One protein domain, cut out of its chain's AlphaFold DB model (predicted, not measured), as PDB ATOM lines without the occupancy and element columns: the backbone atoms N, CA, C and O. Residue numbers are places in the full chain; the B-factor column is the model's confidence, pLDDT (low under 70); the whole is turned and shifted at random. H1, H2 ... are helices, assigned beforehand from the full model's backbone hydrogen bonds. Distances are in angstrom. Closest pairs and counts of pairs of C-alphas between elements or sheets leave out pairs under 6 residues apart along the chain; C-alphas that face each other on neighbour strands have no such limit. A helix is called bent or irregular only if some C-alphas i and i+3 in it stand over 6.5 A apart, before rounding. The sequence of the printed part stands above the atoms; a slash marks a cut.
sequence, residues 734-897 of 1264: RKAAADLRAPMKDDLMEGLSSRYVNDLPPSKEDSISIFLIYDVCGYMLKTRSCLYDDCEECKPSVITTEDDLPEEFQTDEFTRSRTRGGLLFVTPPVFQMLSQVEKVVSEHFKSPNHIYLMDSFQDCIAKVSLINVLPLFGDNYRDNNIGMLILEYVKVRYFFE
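AT A GLANCE: This is residues 734 to 897 of the 1264 residues of the protein "THAP-type domain-containing protein" of Daphnia magna (UniProt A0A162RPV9). Two long helices, H6 and H9, cross at the core; H2 and H8 pack on one side of this pair, and H3, with H5 on it, on the other. Residues 734 to 740, of which 734 to 739 belong to H1, stick out from the rest. The 164 printed residues hold nine named helices, H1 to H9 in chain order, and no named strand: all helix, mostly crossed. The whole is compact, radius of gyration of the C-alphas 15.8 A, spanning 44 by 37 by 32 A.

IN THESE COORDINATES: Find C-alpha 734 at (-3.285, 42.433, -1.614), where H1 runs to 739. Then come H2, 742 to 753, 16.2 A; H3, 767 to 783, 24.8 A; H4, 794 to 798; H5, 810 to 816; H6, 828 to 846, 26.6 A; H7, 848 to 851; H8, 856 to 864; and H9, 875 to 897, 33.5 A, ending at (-1.596, 22.607, 12.978). H5, H7 and H9 are irregular, H7 only just: C-alphas 811 and 814 are 7.3 A apart, 848 and 851 6.6 A, 876 and 879 8.3 A.

HOW THE PARTS SIT: Start at the hub, H6, which touches H9 (closest C-alphas Val 841 and Val 890, 7.2 A; steep tilt of 42 degrees), H8 (Val 837 and Val 864, 6.4 A) and H3 (Tyr 774 and Phe 831, 6.3 A). H2 touches H9 (Met 749 and Gly 883, 5.8 A) and H8 (Met 744 and Gln 858, 7.0 A; shallow tilt of 19 degrees, the same way). H5 touches H3 at Phe 771 and Thr 811, C-alphas 5.2 A apart. H4 is close to but not clearly touching H6, and H7 likewise to H8; H1 and H2 meet only through their link. Each O i to N i+4 pair is within hydrogen-bond range in H1, H3 and H6, against 7 of 8 in H2, 4 of 5 in H8, 16 of 19 in H9, 0 of 1 in H4 and 1 of 3 in H5; O i to N i+3 gives 2 of 2 in H4 and 3 of 4 in H5, and H7 is too short for an i+4 pair.

THE WHOLE: The C-alphas farthest apart, Lys 735 and Glu 807, are 47.8 A apart. The printed part has no cut; the links H2 to H3, H4 to H5 and H5 to H6 are long. Mean pLDDT of the printed part is 74.5, with 47 residues under 70, among them 761 to 769, 807 to 814 and 848 to 855.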
ATOM      1  N   ARG A 734      -1.863  42.801  -1.602       64.19
ATOM      2  CA  ARG A 734      -3.285  42.433  -1.614       64.19
ATOM      3  C   ARG A 734      -3.685  41.830  -2.962       64.19
ATOM      4  O   ARG A 734      -4.505  40.918  -2.955       64.19
ATOM      5  N   LYS A 735      -3.139  42.341  -4.072       72.94
ATOM      6  CA  LYS A 735      -3.394  41.825  -5.419       72.94
ATOM      7  C   LYS A 735      -2.803  40.424  -5.571       72.94
ATOM      8  O   LYS A 735      -3.572  39.487  -5.670       72.94
ATOM      9  N   ALA A 736      -1.496  40.252  -5.380       68.25
ATOM     10  CA  ALA A 736      -0.817  38.958  -5.435       68.25
ATOM     11  C   ALA A 736      -1.440  37.905  -4.498       68.25
ATOM     12  O   ALA A 736      -1.579  36.752  -4.881       68.25
ATOM     13  N   ALA A 737      -1.881  38.289  -3.292       65.75
ATOM     14  CA  ALA A 737      -2.579  37.378  -2.379       65.75
ATOM     15  C   ALA A 737      -4.043  37.076  -2.766       65.75
ATOM     16  O   ALA A 737      -4.647  36.215  -2.132       65.75
ATOM     17  N   ALA A 738      -4.626  37.777  -3.742       69.69
ATOM     18  CA  ALA A 738      -5.890  37.433  -4.397       69.69
ATOM     19  C   ALA A 738      -5.638  36.651  -5.698       69.69
ATOM     20  O   ALA A 738      -6.284  35.631  -5.915       69.69
ATOM     21  N   ASP A 739      -4.640  37.058  -6.484       74.94
ATOM     22  CA  ASP A 739      -4.161  36.379  -7.693       74.94
ATOM     23  C   ASP A 739      -3.713  34.928  -7.378       74.94
ATOM     24  O   ASP A 739      -3.970  34.024  -8.160       74.94
ATOM     25  N   LEU A 740      -3.140  34.669  -6.189       70.44
ATOM     26  CA  LEU A 740      -2.832  33.321  -5.662       70.44
ATOM     27  C   LEU A 740      -4.060  32.501  -5.222       70.44
ATOM     28  O   LEU A 740      -3.933  31.305  -4.971       70.44
ATOM     29  N   ARG A 741      -5.221  33.137  -5.032       71.94
ATOM     30  CA  ARG A 741      -6.446  32.499  -4.511       71.94
ATOM     31  C   ARG A 741      -7.484  32.224  -5.577       71.94
ATOM     32  O   ARG A 741      -8.297  31.344  -5.339       71.94
ATOM     33  N   ALA A 742      -7.484  32.987  -6.669       75.81
ATOM     34  CA  ALA A 742      -8.362  32.751  -7.807       75.81
ATOM     35  C   ALA A 742      -8.194  31.313  -8.340       75.81
ATOM     36  O   ALA A 742      -9.107  30.533  -8.097       75.81
ATOM     37  N   PRO A 743      -7.022  30.878  -8.859       77.69
ATOM     38  CA  PRO A 743      -6.867  29.517  -9.379       77.69
ATOM     39  C   PRO A 743      -7.187  28.458  -8.318       77.69
ATOM     40  O   PRO A 743      -8.066  27.647  -8.534       77.69
ATOM     41  N   MET A 744      -6.638  28.550  -7.098       74.75
ATOM     42  CA  MET A 744      -6.952  27.586  -6.023       74.75
ATOM     43  C   MET A 744      -8.438  27.509  -5.629       74.75
ATOM     44  O   MET A 744      -8.846  26.540  -4.986       74.75
ATOM     45  N   LYS A 745      -9.228  28.553  -5.903       76.44
ATOM     46  CA  LYS A 745     -10.680  28.526  -5.735       76.44
ATOM     47  C   LYS A 745     -11.315  27.902  -6.971       76.44
ATOM     48  O   LYS A 745     -12.139  27.017  -6.814       76.44
ATOM     49  N   ASP A 746     -10.933  28.340  -8.160       79.31
ATOM     50  CA  ASP A 746     -11.548  27.945  -9.423       79.31
ATOM     51  C   ASP A 746     -11.253  26.456  -9.748       79.31
ATOM     52  O   ASP A 746     -12.187  25.715 -10.043       79.31
ATOM     53  N   ASP A 747     -10.031  25.967  -9.486       77.19
ATOM     54  CA  ASP A 747      -9.636  24.541  -9.476       77.19
ATOM     55  C   ASP A 747     -10.536  23.695  -8.541       77.19
ATOM     56  O   ASP A 747     -10.887  22.546  -8.823       77.19
ATOM     57  N   LEU A 748     -10.885  24.259  -7.376       79.06
ATOM     58  CA  LEU A 748     -11.714  23.612  -6.355       79.06
ATOM     59  C   LEU A 748     -13.204  23.660  -6.723       79.06
ATOM     60  O   LEU A 748     -13.935  22.744  -6.362       79.06
ATOM     61  N   MET A 749     -13.649  24.691  -7.444       78.19
ATOM     62  CA  MET A 749     -14.996  24.769  -8.013       78.19
ATOM     63  C   MET A 749     -15.172  23.652  -9.044       78.19
ATOM     64  O   MET A 749     -16.010  22.777  -8.857       78.19
ATOM     65  N   GLU A 750     -14.321  23.627 -10.074       78.50
ATOM     66  CA  GLU A 750     -14.397  22.675 -11.190       78.50
ATOM     67  C   GLU A 750     -14.328  21.213 -10.711       78.50
ATOM     68  O   GLU A 750     -15.146  20.375 -11.105       78.50
ATOM     69  N   GLY A 751     -13.406  20.911  -9.788       71.12
ATOM     70  CA  GLY A 751     -13.256  19.568  -9.228       71.12
ATOM     71  C   GLY A 751     -14.460  19.081  -8.411       71.12
ATOM     72  O   GLY A 751     -14.774  17.890  -8.465       71.12
ATOM     73  N   LEU A 752     -15.150  19.976  -7.691       76.69
ATOM     74  CA  LEU A 752     -16.300  19.626  -6.845       76.69
ATOM     75  C   LEU A 752     -17.640  19.653  -7.593       76.69
ATOM     76  O   LEU A 752     -18.496  18.819  -7.296       76.69
ATOM     77  N   SER A 753     -17.822  20.533  -8.586       74.31
ATOM     78  CA  SER A 753     -19.084  20.652  -9.340       74.31
ATOM     79  C   SER A 753     -19.500  19.362 -10.059       74.31
ATOM     80  O   SER A 753     -20.676  19.160 -10.350       74.31
ATOM     81  N   SER A 754     -18.548  18.459 -10.312       71.38
ATOM     82  CA  SER A 754     -18.770  17.145 -10.930       71.38
ATOM     83  C   SER A 754     -18.992  15.993  -9.929       71.38
ATOM     84  O   SER A 754     -19.105  14.843 -10.351       71.38
ATOM     85  N   ARG A 755     -19.028  16.262  -8.611       72.62
ATOM     86  CA  ARG A 755     -18.947  15.238  -7.542       72.62
ATOM     87  C   ARG A 755     -20.041  15.334  -6.473       72.62
ATOM     88  O   ARG A 755     -19.820  14.946  -5.321       72.62
ATOM     89  N   TYR A 756     -21.221  15.830  -6.842       76.69
ATOM     90  CA  TYR A 756     -22.382  15.816  -5.952       76.69
ATOM     91  C   TYR A 756     -22.941  14.402  -5.759       76.69
ATOM     92  O   TYR A 756     -23.126  13.655  -6.719       76.69
ATOM     93  N   VAL A 757     -23.211  14.043  -4.504       74.94
ATOM     94  CA  VAL A 757     -23.809  12.764  -4.092       74.94
ATOM     95  C   VAL A 757     -24.896  13.044  -3.051       74.94
ATOM     96  O   VAL A 757     -24.799  14.017  -2.308       74.94
ATOM     97  N   ASN A 758     -25.933  12.206  -2.998       66.25
ATOM     98  CA  ASN A 758     -27.070  12.395  -2.086       66.25
ATOM     99  C   ASN A 758     -26.720  12.082  -0.618       66.25
ATOM    100  O   ASN A 758     -27.191  12.774   0.278       66.25
ATOM    101  N   ASP A 759     -25.860  11.083  -0.388       67.75
ATOM    102  CA  ASP A 759     -25.463  10.588   0.933       67.75
ATOM    103  C   ASP A 759     -23.936  10.464   1.054       67.75
ATOM    104  O   ASP A 759     -23.239  10.155   0.082       67.75
ATOM    105  N   LEU A 760     -23.403  10.640   2.270       73.38
ATOM    106  CA  LEU A 760     -21.984  10.428   2.581       73.38
ATOM    107  C   LEU A 760     -21.789   9.359   3.670       73.38
ATOM    108  O   LEU A 760     -22.518   9.346   4.662       73.38
ATOM    109  N   PRO A 761     -20.764   8.488   3.557       69.69
ATOM    110  CA  PRO A 761     -20.541   7.415   4.521       69.69
ATOM    111  C   PRO A 761     -20.105   7.966   5.895       69.69
ATOM    112  O   PRO A 761     -19.187   8.800   5.953       69.69
ATOM    113  N   PRO A 762     -20.692   7.487   7.011       61.44
ATOM    114  CA  PRO A 762     -20.451   8.038   8.346       61.44
ATOM    115  C   PRO A 762     -18.981   7.934   8.791       61.44
ATOM    116  O   PRO A 762     -18.249   7.001   8.451       61.44
ATOM    117  N   SER A 763     -18.526   8.920   9.568       58.69
ATOM    118  CA  SER A 763     -17.150   9.010  10.071       58.69
ATOM    119  C   SER A 763     -16.883   8.028  11.215       58.69
ATOM    120  O   SER A 763     -17.350   8.229  12.334       58.69
ATOM    121  N   LYS A 764     -16.051   7.011  10.957       57.47
ATOM    122  CA  LYS A 764     -15.476   6.109  11.974       57.47
ATOM    123  C   LYS A 764     -14.311   6.780  12.726       57.47
ATOM    124  O   LYS A 764     -13.187   6.287  12.693       57.47
ATOM    125  N   GLU A 765     -14.564   7.938  13.325       59.16
ATOM    126  CA  GLU A 765     -13.568   8.732  14.060       59.16
ATOM    127  C   GLU A 765     -13.812   8.692  15.571       59.16
ATOM    128  O   GLU A 765     -14.924   8.420  16.024       59.16
ATOM    129  N   ASP A 766     -12.771   8.982  16.359       65.62
ATOM    130  CA  ASP A 766     -12.885   9.094  17.814       65.62
ATOM    131  C   ASP A 766     -13.940  10.146  18.194       65.62
ATOM    132  O   ASP A 766     -13.915  11.270  17.682       65.62
ATOM    133  N   SER A 767     -14.811   9.840  19.163       64.12
ATOM    134  CA  SER A 767     -15.895  10.736  19.607       64.12
ATOM    135  C   SER A 767     -15.398  12.144  19.970       64.12
ATOM    136  O   SER A 767     -16.048  13.143  19.678       64.12
ATOM    137  N   ILE A 768     -14.192  12.236  20.544       67.62
ATOM    138  CA  ILE A 768     -13.543  13.504  20.913       67.62
ATOM    139  C   ILE A 768     -13.213  14.356  19.675       67.62
ATOM    140  O   ILE A 768     -13.354  15.579  19.722       67.62
ATOM    141  N   SER A 769     -12.786  13.738  18.572       69.06
ATOM    142  CA  SER A 769     -12.503  14.430  17.308       69.06
ATOM    143  C   SER A 769     -13.797  14.950  16.684       69.06
ATOM    144  O   SER A 769     -13.875  16.125  16.332       69.06
ATOM    145  N   ILE A 770     -14.838  14.113  16.666       77.19
ATOM    146  CA  ILE A 770     -16.190  14.440  16.192       77.19
ATOM    147  C   ILE A 770     -16.748  15.696  16.895       77.19
ATOM    148  O   ILE A 770     -17.112  16.664  16.221       77.19
ATOM    149  N   PHE A 771     -16.712  15.748  18.234       79.50
ATOM    150  CA  PHE A 771     -17.154  16.918  19.012       79.50
ATOM    151  C   PHE A 771     -16.380  18.207  18.670       79.50
ATOM    152  O   PHE A 771     -16.944  19.305  18.657       79.50
ATOM    153  N   LEU A 772     -15.074  18.096  18.399       78.69
ATOM    154  CA  LEU A 772     -14.216  19.237  18.067       78.69
ATOM    155  C   LEU A 772     -14.427  19.733  16.630       78.69
ATOM    156  O   LEU A 772     -14.352  20.940  16.394       78.69
ATOM    157  N   ILE A 773     -14.711  18.836  15.682       81.75
ATOM    158  CA  ILE A 773     -15.057  19.193  14.299       81.75
ATOM    159  C   ILE A 773     -16.365  19.993  14.291       81.75
ATOM    160  O   ILE A 773     -16.405  21.074  13.700       81.75
ATOM    161  N   TYR A 774     -17.400  19.530  15.002       82.50
ATOM    162  CA  TYR A 774     -18.698  20.214  15.069       82.50
ATOM    163  C   TYR A 774     -18.587  21.638  15.660       82.50
ATOM    164  O   TYR A 774     -19.064  22.605  15.060       82.50
ATOM    165  N   ASP A 775     -17.846  21.812  16.763       81.44
ATOM    166  CA  ASP A 775     -17.599  23.133  17.374       81.44
ATOM    167  C   ASP A 775     -16.810  24.098  16.458       81.44
ATOM    168  O   ASP A 775     -17.038  25.315  16.471       81.44
ATOM    169  N   VAL A 776     -15.907  23.573  15.617       82.25
ATOM    170  CA  VAL A 776     -15.212  24.361  14.584       82.25
ATOM    171  C   VAL A 776     -16.169  24.782  13.465       82.25
ATOM    172  O   VAL A 776     -16.091  25.931  13.024       82.25
ATOM    173  N   CYS A 777     -17.100  23.917  13.049       83.62
ATOM    174  CA  CYS A 777     -18.114  24.245  12.040       83.62
ATOM    175  C   CYS A 777     -19.007  25.409  12.506       83.62
ATOM    176  O   CYS A 777     -19.116  26.423  11.809       83.62
ATOM    177  N   GLY A 778     -19.551  25.326  13.728       81.81
ATOM    178  CA  GLY A 778     -20.394  26.379  14.313       81.81
ATOM    179  C   GLY A 778     -19.658  27.709  14.525       81.81
ATOM    180  O   GLY A 778     -20.225  28.790  14.331       81.81
ATOM    181  N   TYR A 779     -18.360  27.664  14.853       82.81
ATOM    182  CA  TYR A 779     -17.507  28.857  14.892       82.81
ATOM    183  C   TYR A 779     -17.267  29.460  13.496       82.81
ATOM    184  O   TYR A 779     -17.287  30.687  13.337       82.81
ATOM    185  N   MET A 780     -17.024  28.624  12.483       80.25
ATOM    186  CA  MET A 780     -16.727  29.077  11.125       80.25
ATOM    187  C   MET A 780     -17.912  29.773  10.471       80.25
ATOM    188  O   MET A 780     -17.745  30.899  10.000       80.25
ATOM    189  N   LEU A 781     -19.092  29.151  10.494       81.00
ATOM    190  CA  LEU A 781     -20.308  29.716   9.907       81.00
ATOM    191  C   LEU A 781     -20.649  31.063  10.551       81.00
ATOM    192  O   LEU A 781     -20.800  32.060   9.849       81.00
ATOM    193  N   LYS A 782     -20.568  31.158  11.887       80.25
ATOM    194  CA  LYS A 782     -20.735  32.434  12.600       80.25
ATOM    195  C   LYS A 782     -19.710  33.509  12.194       80.25
ATOM    196  O   LYS A 782     -19.990  34.703  12.277       80.25
ATOM    197  N   THR A 783     -18.511  33.113  11.770       77.50
ATOM    198  CA  THR A 783     -17.443  34.031  11.322       77.50
ATOM    199  C   THR A 783     -17.563  34.393   9.827       77.50
ATOM    200  O   THR A 783     -16.849  35.277   9.334       77.50
ATOM    201  N   ARG A 784     -18.453  33.718   9.091       77.06
ATOM    202  CA  ARG A 784     -18.635  33.803   7.635       77.06
ATOM    203  C   ARG A 784     -20.117  33.923   7.270       77.06
ATOM    204  O   ARG A 784     -20.583  33.259   6.353       77.06
ATOM    205  N   SER A 785     -20.838  34.794   7.975       74.94
ATOM    206  CA  SER A 785     -22.287  34.931   7.810       74.94
ATOM    207  C   SER A 785     -22.707  35.368   6.396       74.94
ATOM    208  O   SER A 785     -23.691  34.866   5.872       74.94
ATOM    209  N   CYS A 786     -21.858  36.121   5.689       72.19
ATOM    210  CA  CYS A 786     -21.944  36.426   4.249       72.19
ATOM    211  C   CYS A 786     -21.800  35.214   3.286       72.19
ATOM    212  O   CYS A 786     -21.390  35.381   2.141       72.19
ATOM    213  N   LEU A 787     -22.028  33.984   3.756       71.81
ATOM    214  CA  LEU A 787     -22.265  32.795   2.923       71.81
ATOM    215  C   LEU A 787     -23.758  32.404   2.894       71.81
ATOM    216  O   LEU A 787     -24.148  31.564   2.086       71.81
ATOM    217  N   TYR A 788     -24.579  32.984   3.776       74.38
ATOM    218  CA  TYR A 788     -26.012  32.693   3.906       74.38
ATOM    219  C   TYR A 788     -26.870  33.918   4.287       74.38
ATOM    220  O   TYR A 788     -28.069  33.895   4.044       74.38
ATOM    221  N   ASP A 789     -26.297  34.993   4.849       73.31
ATOM    222  CA  ASP A 789     -27.015  36.245   5.165       73.31
ATOM    223  C   ASP A 789     -27.670  36.867   3.918       73.31
ATOM    224  O   ASP A 789     -28.714  37.504   4.020       73.31
ATOM    225  N   ASP A 790     -27.051  36.683   2.748       67.44
ATOM    226  CA  ASP A 790     -27.479  37.264   1.473       67.44
ATOM    227  C   ASP A 790     -28.512  36.391   0.714       67.44
ATOM    228  O   ASP A 790     -28.940  36.760  -0.379       67.44
ATOM    229  N   CYS A 791     -28.916  35.228   1.256       71.44
ATOM    230  CA  CYS A 791     -29.925  34.346   0.652       71.44
ATOM    231  C   CYS A 791     -30.689  33.521   1.708       71.44
ATOM    232  O   CYS A 791     -30.144  32.590   2.309       71.44
ATOM    233  N   GLU A 792     -31.980  33.814   1.887       68.62
ATOM    234  CA  GLU A 792     -32.840  33.154   2.882       68.62
ATOM    235  C   GLU A 792     -33.070  31.650   2.611       68.62
ATOM    236  O   GLU A 792     -33.266  30.900   3.561       68.62
ATOM    237  N   GLU A 793     -32.955  31.171   1.364       69.88
ATOM    238  CA  GLU A 793     -33.029  29.733   1.026       69.88
ATOM    239  C   GLU A 793     -31.780  28.957   1.480       69.88
ATOM    240  O   GLU A 793     -31.856  27.815   1.930       69.88
ATOM    241  N   CYS A 794     -30.603  29.587   1.404       72.94
ATOM    242  CA  CYS A 794     -29.335  28.972   1.801       72.94
ATOM    243  C   CYS A 794     -29.242  28.739   3.317       72.94
ATOM    244  O   CYS A 794     -28.627  27.777   3.775       72.94
ATOM    245  N   LYS A 795     -29.850  29.634   4.091       77.44
ATOM    246  CA  LYS A 795     -29.790  29.738   5.554       77.44
ATOM    247  C   LYS A 795     -30.251  28.464   6.298       77.44
ATOM    248  O   LYS A 795     -29.429  27.940   7.056       77.44
ATOM    249  N   PRO A 796     -31.450  27.886   6.058       76.00
ATOM    250  CA  PRO A 796     -31.867  26.627   6.689       76.00
ATOM    251  C   PRO A 796     -31.069  25.402   6.210       76.00
ATOM    252  O   PRO A 796     -30.946  24.436   6.954       76.00
ATOM    253  N   SER A 797     -30.455  25.428   5.018       74.81
ATOM    254  CA  SER A 797     -29.595  24.314   4.564       74.81
ATOM    255  C   SER A 797     -28.272  24.200   5.347       74.81
ATOM    256  O   SER A 797     -27.587  23.176   5.281       74.81
ATOM    257  N   VAL A 798     -27.915  25.235   6.121       75.19
ATOM    258  CA  VAL A 798     -26.610  25.376   6.790       75.19
ATOM    259  C   VAL A 798     -26.714  25.531   8.317       75.19
ATOM    260  O   VAL A 798     -25.801  25.110   9.032       75.19
ATOM    261  N   ILE A 799     -27.803  26.116   8.831       80.75
ATOM    262  CA  ILE A 799     -28.014  26.403  10.260       80.75
ATOM    263  C   ILE A 799     -29.340  25.797  10.730       80.75
ATOM    264  O   ILE A 799     -30.378  26.043  10.124       80.75
ATOM    265  N   THR A 800     -29.296  25.090  11.858       77.88
ATOM    266  CA  THR A 800     -30.454  24.592  12.620       77.88
ATOM    267  C   THR A 800     -30.597  25.319  13.957       77.88
ATOM    268  O   THR A 800     -29.655  25.966  14.432       77.88
ATOM    269  N   THR A 801     -31.766  25.208  14.590       71.00
ATOM    270  CA  THR A 801     -31.906  25.458  16.033       71.00
ATOM    271  C   THR A 801     -31.491  24.220  16.841       71.00
ATOM    272  O   THR A 801     -31.076  23.206  16.280       71.00
ATOM    273  N   GLU A 802     -31.539  24.315  18.171       64.62
ATOM    274  CA  GLU A 802     -31.257  23.178  19.059       64.62
ATOM    275  C   GLU A 802     -32.387  22.131  19.019       64.62
ATOM    276  O   GLU A 802     -32.115  20.944  19.176       64.62
ATOM    277  N   ASP A 803     -33.619  22.565  18.735       60.91
ATOM    278  CA  ASP A 803     -34.823  21.728  18.697       60.91
ATOM    279  C   ASP A 803     -34.990  20.971  17.355       60.91
ATOM    280  O   ASP A 803     -35.756  20.015  17.277       60.91
ATOM    281  N   ASP A 804     -34.257  21.369  16.300       66.44
ATOM    282  CA  ASP A 804     -34.290  20.733  14.965       66.44
ATOM    283  C   ASP A 804     -33.257  19.592  14.796       66.44
ATOM    284  O   ASP A 804     -33.118  19.026  13.706       66.44
ATOM    285  N   LEU A 805     -32.455  19.291  15.824       74.50
ATOM    286  CA  LEU A 805     -31.427  18.246  15.763       74.50
ATOM    287  C   LEU A 805     -32.010  16.874  16.163       74.50
ATOM    288  O   LEU A 805     -32.765  16.802  17.131       74.50
ATOM    289  N   PRO A 806     -31.657  15.765  15.477       73.56
ATOM    290  CA  PRO A 806     -32.148  14.435  15.845       73.56
ATOM    291  C   PRO A 806     -31.736  14.038  17.270       73.56
ATOM    292  O   PRO A 806     -30.587  14.247  17.649       73.56
ATOM    293  N   GLU A 807     -32.617  13.381  18.031       59.12
ATOM    294  CA  GLU A 807     -32.338  12.991  19.431       59.12
ATOM    295  C   GLU A 807     -31.122  12.049  19.582       59.12
ATOM    296  O   GLU A 807     -30.454  12.039  20.617       59.12
ATOM    297  N   GLU A 808     -30.776  11.294  18.534       59.41
ATOM    298  CA  GLU A 808     -29.581  10.438  18.484       59.41
ATOM    299  C   GLU A 808     -28.266  11.219  18.238       59.41
ATOM    300  O   GLU A 808     -27.168  10.674  18.384       59.41
ATOM    301  N   PHE A 809     -28.336  12.501  17.859       69.50
ATOM    302  CA  PHE A 809     -27.205  13.307  17.386       69.50
ATOM    303  C   PHE A 809     -26.369  13.906  18.533       69.50
ATOM    304  O   PHE A 809     -26.228  15.117  18.679       69.50
ATOM    305  N   GLN A 810     -25.725  13.047  19.323       62.97
ATOM    306  CA  GLN A 810     -24.923  13.440  20.496       62.97
ATOM    307  C   GLN A 810     -23.716  14.363  20.195       62.97
ATOM    308  O   GLN A 810     -23.041  14.819  21.118       62.97
ATOM    309  N   THR A 811     -23.382  14.643  18.927       65.50
ATOM    310  CA  THR A 811     -22.135  15.349  18.565       65.50
ATOM    311  C   THR A 811     -22.129  16.837  18.931       65.50
ATOM    312  O   THR A 811     -21.080  17.482  18.899       65.50
ATOM    313  N   ASP A 812     -23.290  17.393  19.269       67.69
ATOM    314  CA  ASP A 812     -23.471  18.793  19.632       67.69
ATOM    315  C   ASP A 812     -23.218  19.087  21.127       67.69
ATOM    316  O   ASP A 812     -23.029  20.252  21.483       67.69
ATOM    317  N   GLU A 813     -23.142  18.067  21.996       67.94
ATOM    318  CA  GLU A 813     -23.105  18.203  23.464       67.94
ATOM    319  C   GLU A 813     -21.980  19.137  23.943       67.94
ATOM    320  O   GLU A 813     -22.178  20.026  24.780       67.94
ATOM    321  N   PHE A 814     -20.789  19.009  23.352       69.56
ATOM    322  CA  PHE A 814     -19.663  19.893  23.653       69.56
ATOM    323  C   PHE A 814     -19.956  21.356  23.278       69.56
ATOM    324  O   PHE A 814     -19.582  22.270  24.019       69.56
ATOM    325  N   THR A 815     -20.670  21.589  22.175       72.06
ATOM    326  CA  THR A 815     -21.093  22.926  21.734       72.06
ATOM    327  C   THR A 815     -22.186  23.474  22.655       72.06
ATOM    328  O   THR A 815     -22.030  24.596  23.141       72.06
ATOM    329  N   ARG A 816     -23.195  22.662  23.013       71.19
ATOM    330  CA  ARG A 816     -24.232  22.947  24.030       71.19
ATOM    331  C   ARG A 816     -23.629  23.341  25.388       71.19
ATOM    332  O   ARG A 816     -24.090  24.275  26.037       71.19
ATOM    333  N   SER A 817     -22.525  22.713  25.804       66.81
ATOM    334  CA  SER A 817     -21.806  23.087  27.039       66.81
ATOM    335  C   SER A 817     -21.115  24.467  26.972       66.81
ATOM    336  O   SER A 817     -20.749  25.056  27.997       66.81
ATOM    337  N   ARG A 818     -20.905  24.992  25.755       71.06
ATOM    338  CA  ARG A 818     -20.056  26.155  25.450       71.06
ATOM    339  C   ARG A 818     -20.841  27.359  24.915       71.06
ATOM    340  O   ARG A 818     -20.338  28.488  24.991       71.06
ATOM    341  N   THR A 819     -22.065  27.155  24.430       64.12
ATOM    342  CA  THR A 819     -23.025  28.158  23.936       64.12
ATOM    343  C   THR A 819     -23.507  29.099  25.045       64.12
ATOM    344  O   THR A 819     -24.653  29.087  25.482       64.12
ATOM    345  N   ARG A 820     -22.659  30.053  25.445       58.22
ATOM    346  CA  ARG A 820     -23.069  31.221  26.254       58.22
ATOM    347  C   ARG A 820     -23.883  32.225  25.415       58.22
ATOM    348  O   ARG A 820     -23.472  33.374  25.272       58.22
ATOM    349  N   GLY A 821     -24.972  31.758  24.796       57.84
ATOM    350  CA  GLY A 821     -25.804  32.498  23.839       57.84
ATOM    351  C   GLY A 821     -25.029  32.988  22.611       57.84
ATOM    352  O   GLY A 821     -25.135  34.157  22.251       57.84
ATOM    353  N   GLY A 822     -24.146  32.159  22.028       61.91
ATOM    354  CA  GLY A 822     -23.117  32.706  21.134       61.91
ATOM    355  C   GLY A 822     -22.353  31.795  20.170       61.91
ATOM    356  O   GLY A 822     -21.445  32.321  19.525       61.91
ATOM    357  N   LEU A 823     -22.689  30.517  20.012       69.88
ATOM    358  CA  LEU A 823     -22.256  29.694  18.866       69.88
ATOM    359  C   LEU A 823     -23.508  29.286  18.081       69.88
ATOM    360  O   LEU A 823     -24.600  29.341  18.640       69.88
ATOM    361  N   LEU A 824     -23.351  28.965  16.797       76.44
ATOM    362  CA  LEU A 824     -24.441  28.460  15.959       76.44
ATOM    363  C   LEU A 824     -24.405  26.931  15.961       76.44
ATOM    364  O   LEU A 824     -23.314  26.357  15.906       76.44
ATOM    365  N   PHE A 825     -25.581  26.307  15.995       81.12
ATOM    366  CA  PHE A 825     -25.743  24.904  15.634       81.12
ATOM    367  C   PHE A 825     -25.741  24.769  14.103       81.12
ATOM    368  O   PHE A 825     -25.927  25.746  13.372       81.12
ATOM    369  N   VAL A 826     -25.414  23.574  13.624       81.88
ATOM    370  CA  VAL A 826     -25.038  23.302  12.231       81.88
ATOM    371  C   VAL A 826     -25.773  22.063  11.737       81.88
ATOM    372  O   VAL A 826     -25.837  21.062  12.456       81.88
ATOM    373  N   THR A 827     -26.275  22.117  10.502       83.44
ATOM    374  CA  THR A 827     -26.999  21.001   9.881       83.44
ATOM    375  C   THR A 827     -26.118  19.739   9.786       83.44
ATOM    376  O   THR A 827     -24.933  19.839   9.434       83.44
ATOM    377  N   PRO A 828     -26.654  18.529  10.051       80.12
ATOM    378  CA  PRO A 828     -25.880  17.290   9.947       80.12
ATOM    379  C   PRO A 828     -25.198  17.072   8.575       80.12
ATOM    380  O   PRO A 828     -24.038  16.660   8.579       80.12
ATOM    381  N   PRO A 829     -25.804  17.426   7.418       78.25
ATOM    382  CA  PRO A 829     -25.123  17.449   6.117       78.25
ATOM    383  C   PRO A 829     -23.828  18.284   6.062       78.25
ATOM    384  O   PRO A 829     -22.807  17.804   5.564       78.25
ATOM    385  N   VAL A 830     -23.812  19.506   6.613       81.00
ATOM    386  CA  VAL A 830     -22.591  20.340   6.655       81.00
ATOM    387  C   VAL A 830     -21.508  19.671   7.504       81.00
ATOM    388  O   VAL A 830     -20.337  19.662   7.117       81.00
ATOM    389  N   PHE A 831     -21.890  19.075   8.639       82.31
ATOM    390  CA  PHE A 831     -20.969  18.314   9.482       82.31
ATOM    391  C   PHE A 831     -20.406  17.080   8.755       82.31
ATOM    392  O   PHE A 831     -19.191  16.888   8.739       82.31
ATOM    393  N   GLN A 832     -21.251  16.270   8.108       79.31
ATOM    394  CA  GLN A 832     -20.819  15.093   7.344       79.31
ATOM    395  C   GLN A 832     -19.829  15.457   6.228       79.31
ATOM    396  O   GLN A 832     -18.792  14.806   6.099       79.31
ATOM    397  N   MET A 833     -20.111  16.519   5.462       83.75
ATOM    398  CA  MET A 833     -19.222  17.002   4.400       83.75
ATOM    399  C   MET A 833     -17.861  17.439   4.960       83.75
ATOM    400  O   MET A 833     -16.816  16.992   4.479       83.75
ATOM    401  N   LEU A 834     -17.847  18.280   6.001       83.75
ATOM    402  CA  LEU A 834     -16.598  18.775   6.590       83.75
ATOM    403  C   LEU A 834     -15.806  17.675   7.317       83.75
ATOM    404  O   LEU A 834     -14.579  17.741   7.334       83.75
ATOM    405  N   SER A 835     -16.460  16.616   7.803       82.12
ATOM    406  CA  SER A 835     -15.785  15.408   8.297       82.12
ATOM    407  C   SER A 835     -15.065  14.624   7.187       82.12
ATOM    408  O   SER A 835     -13.989  14.086   7.435       82.12
ATOM    409  N   GLN A 836     -15.563  14.579   5.939       80.62
ATOM    410  CA  GLN A 836     -14.777  13.983   4.837       80.62
ATOM    411  C   GLN A 836     -13.544  14.837   4.498       80.62
ATOM    412  O   GLN A 836     -12.455  14.299   4.290       80.62
ATOM    413  N   VAL A 837     -13.692  16.169   4.502       84.31
ATOM    414  CA  VAL A 837     -12.571  17.108   4.311       84.31
ATOM    415  C   VAL A 837     -11.524  16.939   5.418       84.31
ATOM    416  O   VAL A 837     -10.328  16.892   5.128       84.31
ATOM    417  N   GLU A 838     -11.948  16.788   6.675       86.44
ATOM    418  CA  GLU A 838     -11.041  16.619   7.813       86.44
ATOM    419  C   GLU A 838     -10.213  15.330   7.743       86.44
ATOM    420  O   GLU A 838      -9.035  15.361   8.107       86.44
ATOM    421  N   LYS A 839     -10.762  14.228   7.210       83.44
ATOM    422  CA  LYS A 839      -9.992  12.994   6.962       83.44
ATOM    423  C   LYS A 839      -8.831  13.265   6.010       83.44
ATOM    424  O   LYS A 839      -7.682  13.023   6.370       83.44
ATOM    425  N   VAL A 840      -9.100  13.843   4.837       83.81
ATOM    426  CA  VAL A 840      -8.072  14.123   3.814       83.81
ATOM    427  C   VAL A 840      -7.032  15.135   4.314       83.81
ATOM    428  O   VAL A 840      -5.830  14.955   4.100       83.81
ATOM    429  N   VAL A 841      -7.464  16.165   5.049       85.12
ATOM    430  CA  VAL A 841      -6.573  17.140   5.702       85.12
ATOM    431  C   VAL A 841      -5.705  16.471   6.778       85.12
ATOM    432  O   VAL A 841      -4.491  16.686   6.819       85.12
ATOM    433  N   SER A 842      -6.285  15.608   7.613       83.00
ATOM    434  CA  SER A 842      -5.549  14.839   8.621       83.00
ATOM    435  C   SER A 842      -4.540  13.880   7.992       83.00
ATOM    436  O   SER A 842      -3.422  13.759   8.494       83.00
ATOM    437  N   GLU A 843      -4.873  13.241   6.870       83.56
ATOM    438  CA  GLU A 843      -3.961  12.354   6.140       83.56
ATOM    439  C   GLU A 843      -2.801  13.088   5.482       83.56
ATOM    440  O   GLU A 843      -1.660  12.630   5.577       83.56
ATOM    441  N   HIS A 844      -3.041  14.280   4.933       82.38
ATOM    442  CA  HIS A 844      -1.969  15.168   4.487       82.38
ATOM    443  C   HIS A 844      -0.971  15.449   5.633       82.38
ATOM    444  O   HIS A 844       0.249  15.346   5.446       82.38
ATOM    445  N   PHE A 845      -1.478  15.709   6.847       81.06
ATOM    446  CA  PHE A 845      -0.664  15.969   8.039       81.06
ATOM    447  C   PHE A 845      -0.033  14.727   8.702       81.06
ATOM    448  O   PHE A 845       0.892  14.901   9.502       81.06
ATOM    449  N   LYS A 846      -0.448  13.488   8.371       79.19
ATOM    450  CA  LYS A 846       0.234  12.253   8.831       79.19
ATOM    451  C   LYS A 846       1.688  12.208   8.329       79.19
ATOM    452  O   LYS A 846       2.576  11.759   9.050       79.19
ATOM    453  N   SER A 847       1.946  12.709   7.116       71.81
ATOM    454  CA  SER A 847       3.301  12.819   6.558       71.81
ATOM    455  C   SER A 847       4.050  14.032   7.146       71.81
ATOM    456  O   SER A 847       3.502  15.131   7.142       71.81
ATOM    457  N   PRO A 848       5.307  13.920   7.621       61.94
ATOM    458  CA  PRO A 848       6.039  15.070   8.174       61.94
ATOM    459  C   PRO A 848       6.540  16.063   7.106       61.94
ATOM    460  O   PRO A 848       6.990  17.158   7.446       61.94
ATOM    461  N   ASN A 849       6.464  15.702   5.821       62.94
ATOM    462  CA  ASN A 849       7.062  16.460   4.719       62.94
ATOM    463  C   ASN A 849       6.252  17.710   4.323       62.94
ATOM    464  O   ASN A 849       6.824  18.642   3.756       62.94
ATOM    465  N   HIS A 850       4.964  17.785   4.688       63.94
ATOM    466  CA  HIS A 850       4.077  18.925   4.399       63.94
ATOM    467  C   HIS A 850       4.571  20.274   4.965       63.94
ATOM    468  O   HIS A 850       4.101  21.334   4.564       63.94
ATOM    469  N   ILE A 851       5.509  20.247   5.918       58.81
ATOM    470  CA  ILE A 851       6.102  21.438   6.543       58.81
ATOM    471  C   ILE A 851       7.173  22.075   5.633       58.81
ATOM    472  O   ILE A 851       7.430  23.275   5.730       58.81
ATOM    473  N   TYR A 852       7.811  21.277   4.768       54.47
ATOM    474  CA  TYR A 852       8.963  21.689   3.956       54.47
ATOM    475  C   TYR A 852       8.612  22.001   2.494       54.47
ATOM    476  O   TYR A 852       9.370  22.704   1.827       54.47
ATOM    477  N   LEU A 853       7.468  21.519   2.004       60.66
ATOM    478  CA  LEU A 853       6.942  21.856   0.681       60.66
ATOM    479  C   LEU A 853       6.336  23.267   0.705       60.66
ATOM    480  O   LEU A 853       5.442  23.554   1.506       60.66
ATOM    481  N   MET A 854       6.807  24.153  -0.179       56.53
ATOM    482  CA  MET A 854       6.324  25.541  -0.241       56.53
ATOM    483  C   MET A 854       4.851  25.645  -0.634       56.53
ATOM    484  O   MET A 854       4.169  26.564  -0.178       56.53
ATOM    485  N   ASP A 855       4.375  24.684  -1.421       65.19
ATOM    486  CA  ASP A 855       3.044  24.668  -2.020       65.19
ATOM    487  C   ASP A 855       2.175  23.529  -1.445       65.19
ATOM    488  O   ASP A 855       1.131  23.195  -1.992       65.19
ATOM    489  N   SER A 856       2.538  23.015  -0.254       74.31
ATOM    490  CA  SER A 856       1.785  22.005   0.522       74.31
ATOM    491  C   SER A 856       0.284  22.299   0.637       74.31
ATOM    492  O   SER A 856      -0.523  21.378   0.720       74.31
ATOM    493  N   PHE A 857      -0.110  23.572   0.667       78.69
ATOM    494  CA  PHE A 857      -1.519  23.959   0.699       78.69
ATOM    495  C   PHE A 857      -2.218  23.704  -0.643       78.69
ATOM    496  O   PHE A 857      -3.346  23.226  -0.642       78.69
ATOM    497  N   GLN A 858      -1.543  23.935  -1.772       77.50
ATOM    498  CA  GLN A 858      -2.035  23.566  -3.100       77.50
ATOM    499  C   GLN A 858      -2.130  22.039  -3.230       77.50
ATOM    500  O   GLN A 858      -3.185  21.532  -3.594       77.50
ATOM    501  N   ASP A 859      -1.104  21.303  -2.783       79.00
ATOM    502  CA  ASP A 859      -1.116  19.830  -2.696       79.00
ATOM    503  C   ASP A 859      -2.249  19.281  -1.803       79.00
ATOM    504  O   ASP A 859      -2.635  18.117  -1.915       79.00
ATOM    505  N   CYS A 860      -2.731  20.071  -0.838       82.88
ATOM    506  CA  CYS A 860      -3.852  19.716   0.028       82.88
ATOM    507  C   CYS A 860      -5.192  20.029  -0.648       82.88
ATOM    508  O   CYS A 860      -6.064  19.163  -0.673       82.88
ATOM    509  N   ILE A 861      -5.336  21.204  -1.270       83.25
ATOM    510  CA  ILE A 861      -6.537  21.579  -2.030       83.25
ATOM    511  C   ILE A 861      -6.760  20.638  -3.224       83.25
ATOM    512  O   ILE A 861      -7.872  20.151  -3.388       83.25
ATOM    513  N   ALA A 862      -5.708  20.257  -3.957       82.19
ATOM    514  CA  ALA A 862      -5.778  19.294  -5.063       82.19
ATOM    515  C   ALA A 862      -6.145  17.855  -4.637       82.19
ATOM    516  O   ALA A 862      -6.529  17.039  -5.470       82.19
ATOM    517  N   LYS A 863      -6.038  17.520  -3.341       82.31
ATOM    518  CA  LYS A 863      -6.567  16.263  -2.773       82.31
ATOM    519  C   LYS A 863      -8.005  16.421  -2.283       82.31
ATOM    520  O   LYS A 863      -8.761  15.456  -2.282       82.31
ATOM    521  N   VAL A 864      -8.380  17.628  -1.861       84.00
ATOM    522  CA  VAL A 864      -9.722  17.965  -1.370       84.00
ATOM    523  C   VAL A 864     -10.722  18.168  -2.517       84.00
ATOM    524  O   VAL A 864     -11.886  17.827  -2.352       84.00
ATOM    525  N   SER A 865     -10.284  18.610  -3.701       81.25
ATOM    526  CA  SER A 865     -11.119  18.701  -4.914       81.25
ATOM    527  C   SER A 865     -11.524  17.343  -5.514       81.25
ATOM    528  O   SER A 865     -12.334  17.295  -6.436       81.25
ATOM    529  N   LEU A 866     -10.996  16.231  -4.989       81.88
ATOM    530  CA  LEU A 866     -11.374  14.862  -5.368       81.88
ATOM    531  C   LEU A 866     -12.468  14.261  -4.462       81.88
ATOM    532  O   LEU A 866     -12.859  13.111  -4.660       81.88
ATOM    533  N   ILE A 867     -12.937  15.004  -3.453       81.31
ATOM    534  CA  ILE A 867     -13.918  14.543  -2.460       81.31
ATOM    535  C   ILE A 867     -15.348  14.676  -3.006       81.31
ATOM    536  O   ILE A 867     -15.691  15.670  -3.640       81.31
ATOM    537  N   ASN A 868     -16.200  13.691  -2.707       80.38
ATOM    538  CA  ASN A 868     -17.638  13.767  -2.974       80.38
ATOM    539  C   ASN A 868     -18.325  14.707  -1.970       80.38
ATOM    540  O   ASN A 868     -18.088  14.609  -0.763       80.38
ATOM    541  N   VAL A 869     -19.200  15.586  -2.454       78.81
ATOM    542  CA  VAL A 869     -19.858  16.635  -1.655       78.81
ATOM    543  C   VAL A 869     -21.381  16.511  -1.687       78.81
ATOM    544  O   VAL A 869     -21.953  15.980  -2.634       78.81
ATOM    545  N   LEU A 870     -22.044  17.010  -0.641       76.06
ATOM    546  CA  LEU A 870     -23.507  17.096  -0.590       76.06
ATOM    547  C   LEU A 870     -23.989  18.393  -1.271       76.06
ATOM    548  O   LEU A 870     -23.295  19.413  -1.177       76.06
ATOM    549  N   PRO A 871     -25.168  18.399  -1.922       72.06
ATOM    550  CA  PRO A 871     -25.747  19.590  -2.547       72.06
ATOM    551  C   PRO A 871     -26.296  20.567  -1.490       72.06
ATOM    552  O   PRO A 871     -27.488  20.618  -1.202       72.06
ATOM    553  N   LEU A 872     -25.399  21.349  -0.893       70.44
ATOM    554  CA  LEU A 872     -25.712  22.422   0.056       70.44
ATOM    555  C   LEU A 872     -25.929  23.753  -0.684       70.44
ATOM    556  O   LEU A 872     -25.398  23.928  -1.779       70.44
ATOM    557  N   PHE A 873     -26.626  24.714  -0.064       76.19
ATOM    558  CA  PHE A 873     -26.993  26.014  -0.660       76.19
ATOM    559  C   PHE A 873     -27.885  25.906  -1.929       76.19
ATOM    560  O   PHE A 873     -27.961  24.867  -2.589       76.19
ATOM    561  N   GLY A 874     -28.575  26.998  -2.281       69.94
ATOM    562  CA  GLY A 874     -29.358  27.099  -3.523       69.94
ATOM    563  C   GLY A 874     -28.472  27.127  -4.776       69.94
ATOM    564  O   GLY A 874     -27.337  27.605  -4.720       69.94
ATOM    565  N   ASP A 875     -28.986  26.624  -5.905       66.50
ATOM    566  CA  ASP A 875     -28.183  26.268  -7.092       66.50
ATOM    567  C   ASP A 875     -27.302  27.420  -7.606       66.50
ATOM    568  O   ASP A 875     -26.111  27.230  -7.841       66.50
ATOM    569  N   ASN A 876     -27.842  28.645  -7.657       66.19
ATOM    570  CA  ASN A 876     -27.140  29.855  -8.117       66.19
ATOM    571  C   ASN A 876     -25.875  30.221  -7.311       66.19
ATOM    572  O   ASN A 876     -25.055  31.012  -7.779       66.19
ATOM    573  N   TYR A 877     -25.718  29.690  -6.094       71.75
ATOM    574  CA  TYR A 877     -24.603  30.006  -5.191       71.75
ATOM    575  C   TYR A 877     -23.842  28.770  -4.692       71.75
ATOM    576  O   TYR A 877     -22.847  28.929  -3.978       71.75
ATOM    577  N   ARG A 878     -24.285  27.558  -5.059       73.12
ATOM    578  CA  ARG A 878     -23.818  26.277  -4.509       73.12
ATOM    579  C   ARG A 878     -22.305  26.116  -4.566       73.12
ATOM    580  O   ARG A 878     -21.653  26.143  -3.521       73.12
ATOM    581  N   ASP A 879     -21.741  26.008  -5.765       69.31
ATOM    582  CA  ASP A 879     -20.314  25.720  -5.941       69.31
ATOM    583  C   ASP A 879     -19.448  26.819  -5.312       69.31
ATOM    584  O   ASP A 879     -18.502  26.545  -4.571       69.31
ATOM    585  N   ASN A 880     -19.845  28.083  -5.516       76.31
ATOM    586  CA  ASN A 880     -19.158  29.253  -4.975       76.31
ATOM    587  C   ASN A 880     -19.068  29.228  -3.445       76.31
ATOM    588  O   ASN A 880     -18.003  29.514  -2.887       76.31
ATOM    589  N   ASN A 881     -20.164  28.891  -2.766       79.44
ATOM    590  CA  ASN A 881     -20.226  28.932  -1.312       79.44
ATOM    591  C   ASN A 881     -19.622  27.668  -0.682       79.44
ATOM    592  O   ASN A 881     -18.935  27.787   0.335       79.44
ATOM    593  N   ILE A 882     -19.762  26.494  -1.313       80.69
ATOM    594  CA  ILE A 882     -19.088  25.250  -0.901       80.69
ATOM    595  C   ILE A 882     -17.565  25.392  -1.037       80.69
ATOM    596  O   ILE A 882     -16.844  25.197  -0.054       80.69
ATOM    597  N   GLY A 883     -17.065  25.817  -2.202       79.75
ATOM    598  CA  GLY A 883     -15.634  26.035  -2.435       79.75
ATOM    599  C   GLY A 883     -15.037  27.053  -1.457       79.75
ATOM    600  O   GLY A 883     -13.980  26.815  -0.869       79.75
ATOM    601  N   MET A 884     -15.747  28.153  -1.182       79.12
ATOM    602  CA  MET A 884     -15.334  29.143  -0.178       79.12
ATOM    603  C   MET A 884     -15.342  28.597   1.260       79.12
ATOM    604  O   MET A 884     -14.416  28.895   2.021       79.12
ATOM    605  N   LEU A 885     -16.345  27.799   1.641       82.81
ATOM    606  CA  LEU A 885     -16.453  27.189   2.970       82.81
ATOM    607  C   LEU A 885     -15.305  26.199   3.223       82.81
ATOM    608  O   LEU A 885     -14.612  26.302   4.239       82.81
ATOM    609  N   ILE A 886     -15.052  25.301   2.268       84.19
ATOM    610  CA  ILE A 886     -13.976  24.303   2.325       84.19
ATOM    611  C   ILE A 886     -12.602  24.991   2.340       84.19
ATOM    612  O   ILE A 886     -11.774  24.716   3.212       84.19
ATOM    613  N   LEU A 887     -12.367  25.966   1.456       82.69
ATOM    614  CA  LEU A 887     -11.109  26.717   1.396       82.69
ATOM    615  C   LEU A 887     -10.846  27.537   2.678       82.69
ATOM    616  O   LEU A 887      -9.695  27.833   3.001       82.69
ATOM    617  N   GLU A 888     -11.872  27.955   3.424       81.38
ATOM    618  CA  GLU A 888     -11.704  28.551   4.760       81.38
ATOM    619  C   GLU A 888     -11.470  27.490   5.852       81.38
ATOM    620  O   GLU A 888     -10.644  27.730   6.739       81.38
ATOM    621  N   TYR A 889     -12.087  26.304   5.756       85.75
ATOM    622  CA  TYR A 889     -11.861  25.182   6.679       85.75
ATOM    623  C   TYR A 889     -10.390  24.754   6.685       85.75
ATOM    624  O   TYR A 889      -9.736  24.758   7.733       85.75
ATOM    625  N   VAL A 890      -9.817  24.503   5.501       85.44
ATOM    626  CA  VAL A 890      -8.405  24.108   5.368       85.44
ATOM    627  C   VAL A 890      -7.470  25.186   5.945       85.44
ATOM    628  O   VAL A 890      -6.557  24.866   6.707       85.44
ATOM    629  N   LYS A 891      -7.730  26.485   5.716       83.06
ATOM    630  CA  LYS A 891      -6.936  27.581   6.323       83.06
ATOM    631  C   LYS A 891      -6.985  27.574   7.856       83.06
ATOM    632  O   LYS A 891      -5.962  27.841   8.494       83.06
ATOM    633  N   VAL A 892      -8.149  27.294   8.447       84.12
ATOM    634  CA  VAL A 892      -8.323  27.175   9.905       84.12
ATOM    635  C   VAL A 892      -7.565  25.956  10.437       84.12
ATOM    636  O   VAL A 892      -6.867  26.063  11.451       84.12
ATOM    637  N   ARG A 893      -7.596  24.825   9.723       85.50
ATOM    638  CA  ARG A 893      -6.851  23.618  10.102       85.50
ATOM    639  C   ARG A 893      -5.337  23.801  10.031       85.50
ATOM    640  O   ARG A 893      -4.678  23.485  11.021       85.50
ATOM    641  N   TYR A 894      -4.798  24.410   8.973       82.75
ATOM    642  CA  TYR A 894      -3.374  24.781   8.879       82.75
ATOM    643  C   TYR A 894      -2.939  25.731  10.014       82.75
ATOM    644  O   TYR A 894      -1.855  25.583  10.585       82.75
ATOM    645  N   PHE A 895      -3.796  26.681  10.415       82.44
ATOM    646  CA  PHE A 895      -3.519  27.539  11.570       82.44
ATOM    647  C   PHE A 895      -3.425  26.738  12.881       82.44
ATOM    648  O   PHE A 895      -2.455  26.911  13.630       82.44
ATOM    649  N   PHE A 896      -4.376  25.839  13.156       81.75
ATOM    650  CA  PHE A 896      -4.312  24.971  14.338       81.75
ATOM    651  C   PHE A 896      -3.108  24.022  14.304       81.75
ATOM    652  O   PHE A 896      -2.448  23.852  15.333       81.75
ATOM    653  N   GLU A 897      -2.753  23.487  13.137       78.94
ATOM    654  CA  GLU A 897      -1.596  22.607  12.978       78.94
ATOM    655  C   GLU A 897      -0.278  23.341  13.259       78.94
ATOM    656  O   GLU A 897       0.547  22.863  14.040       78.94
TER     657      GLU A 897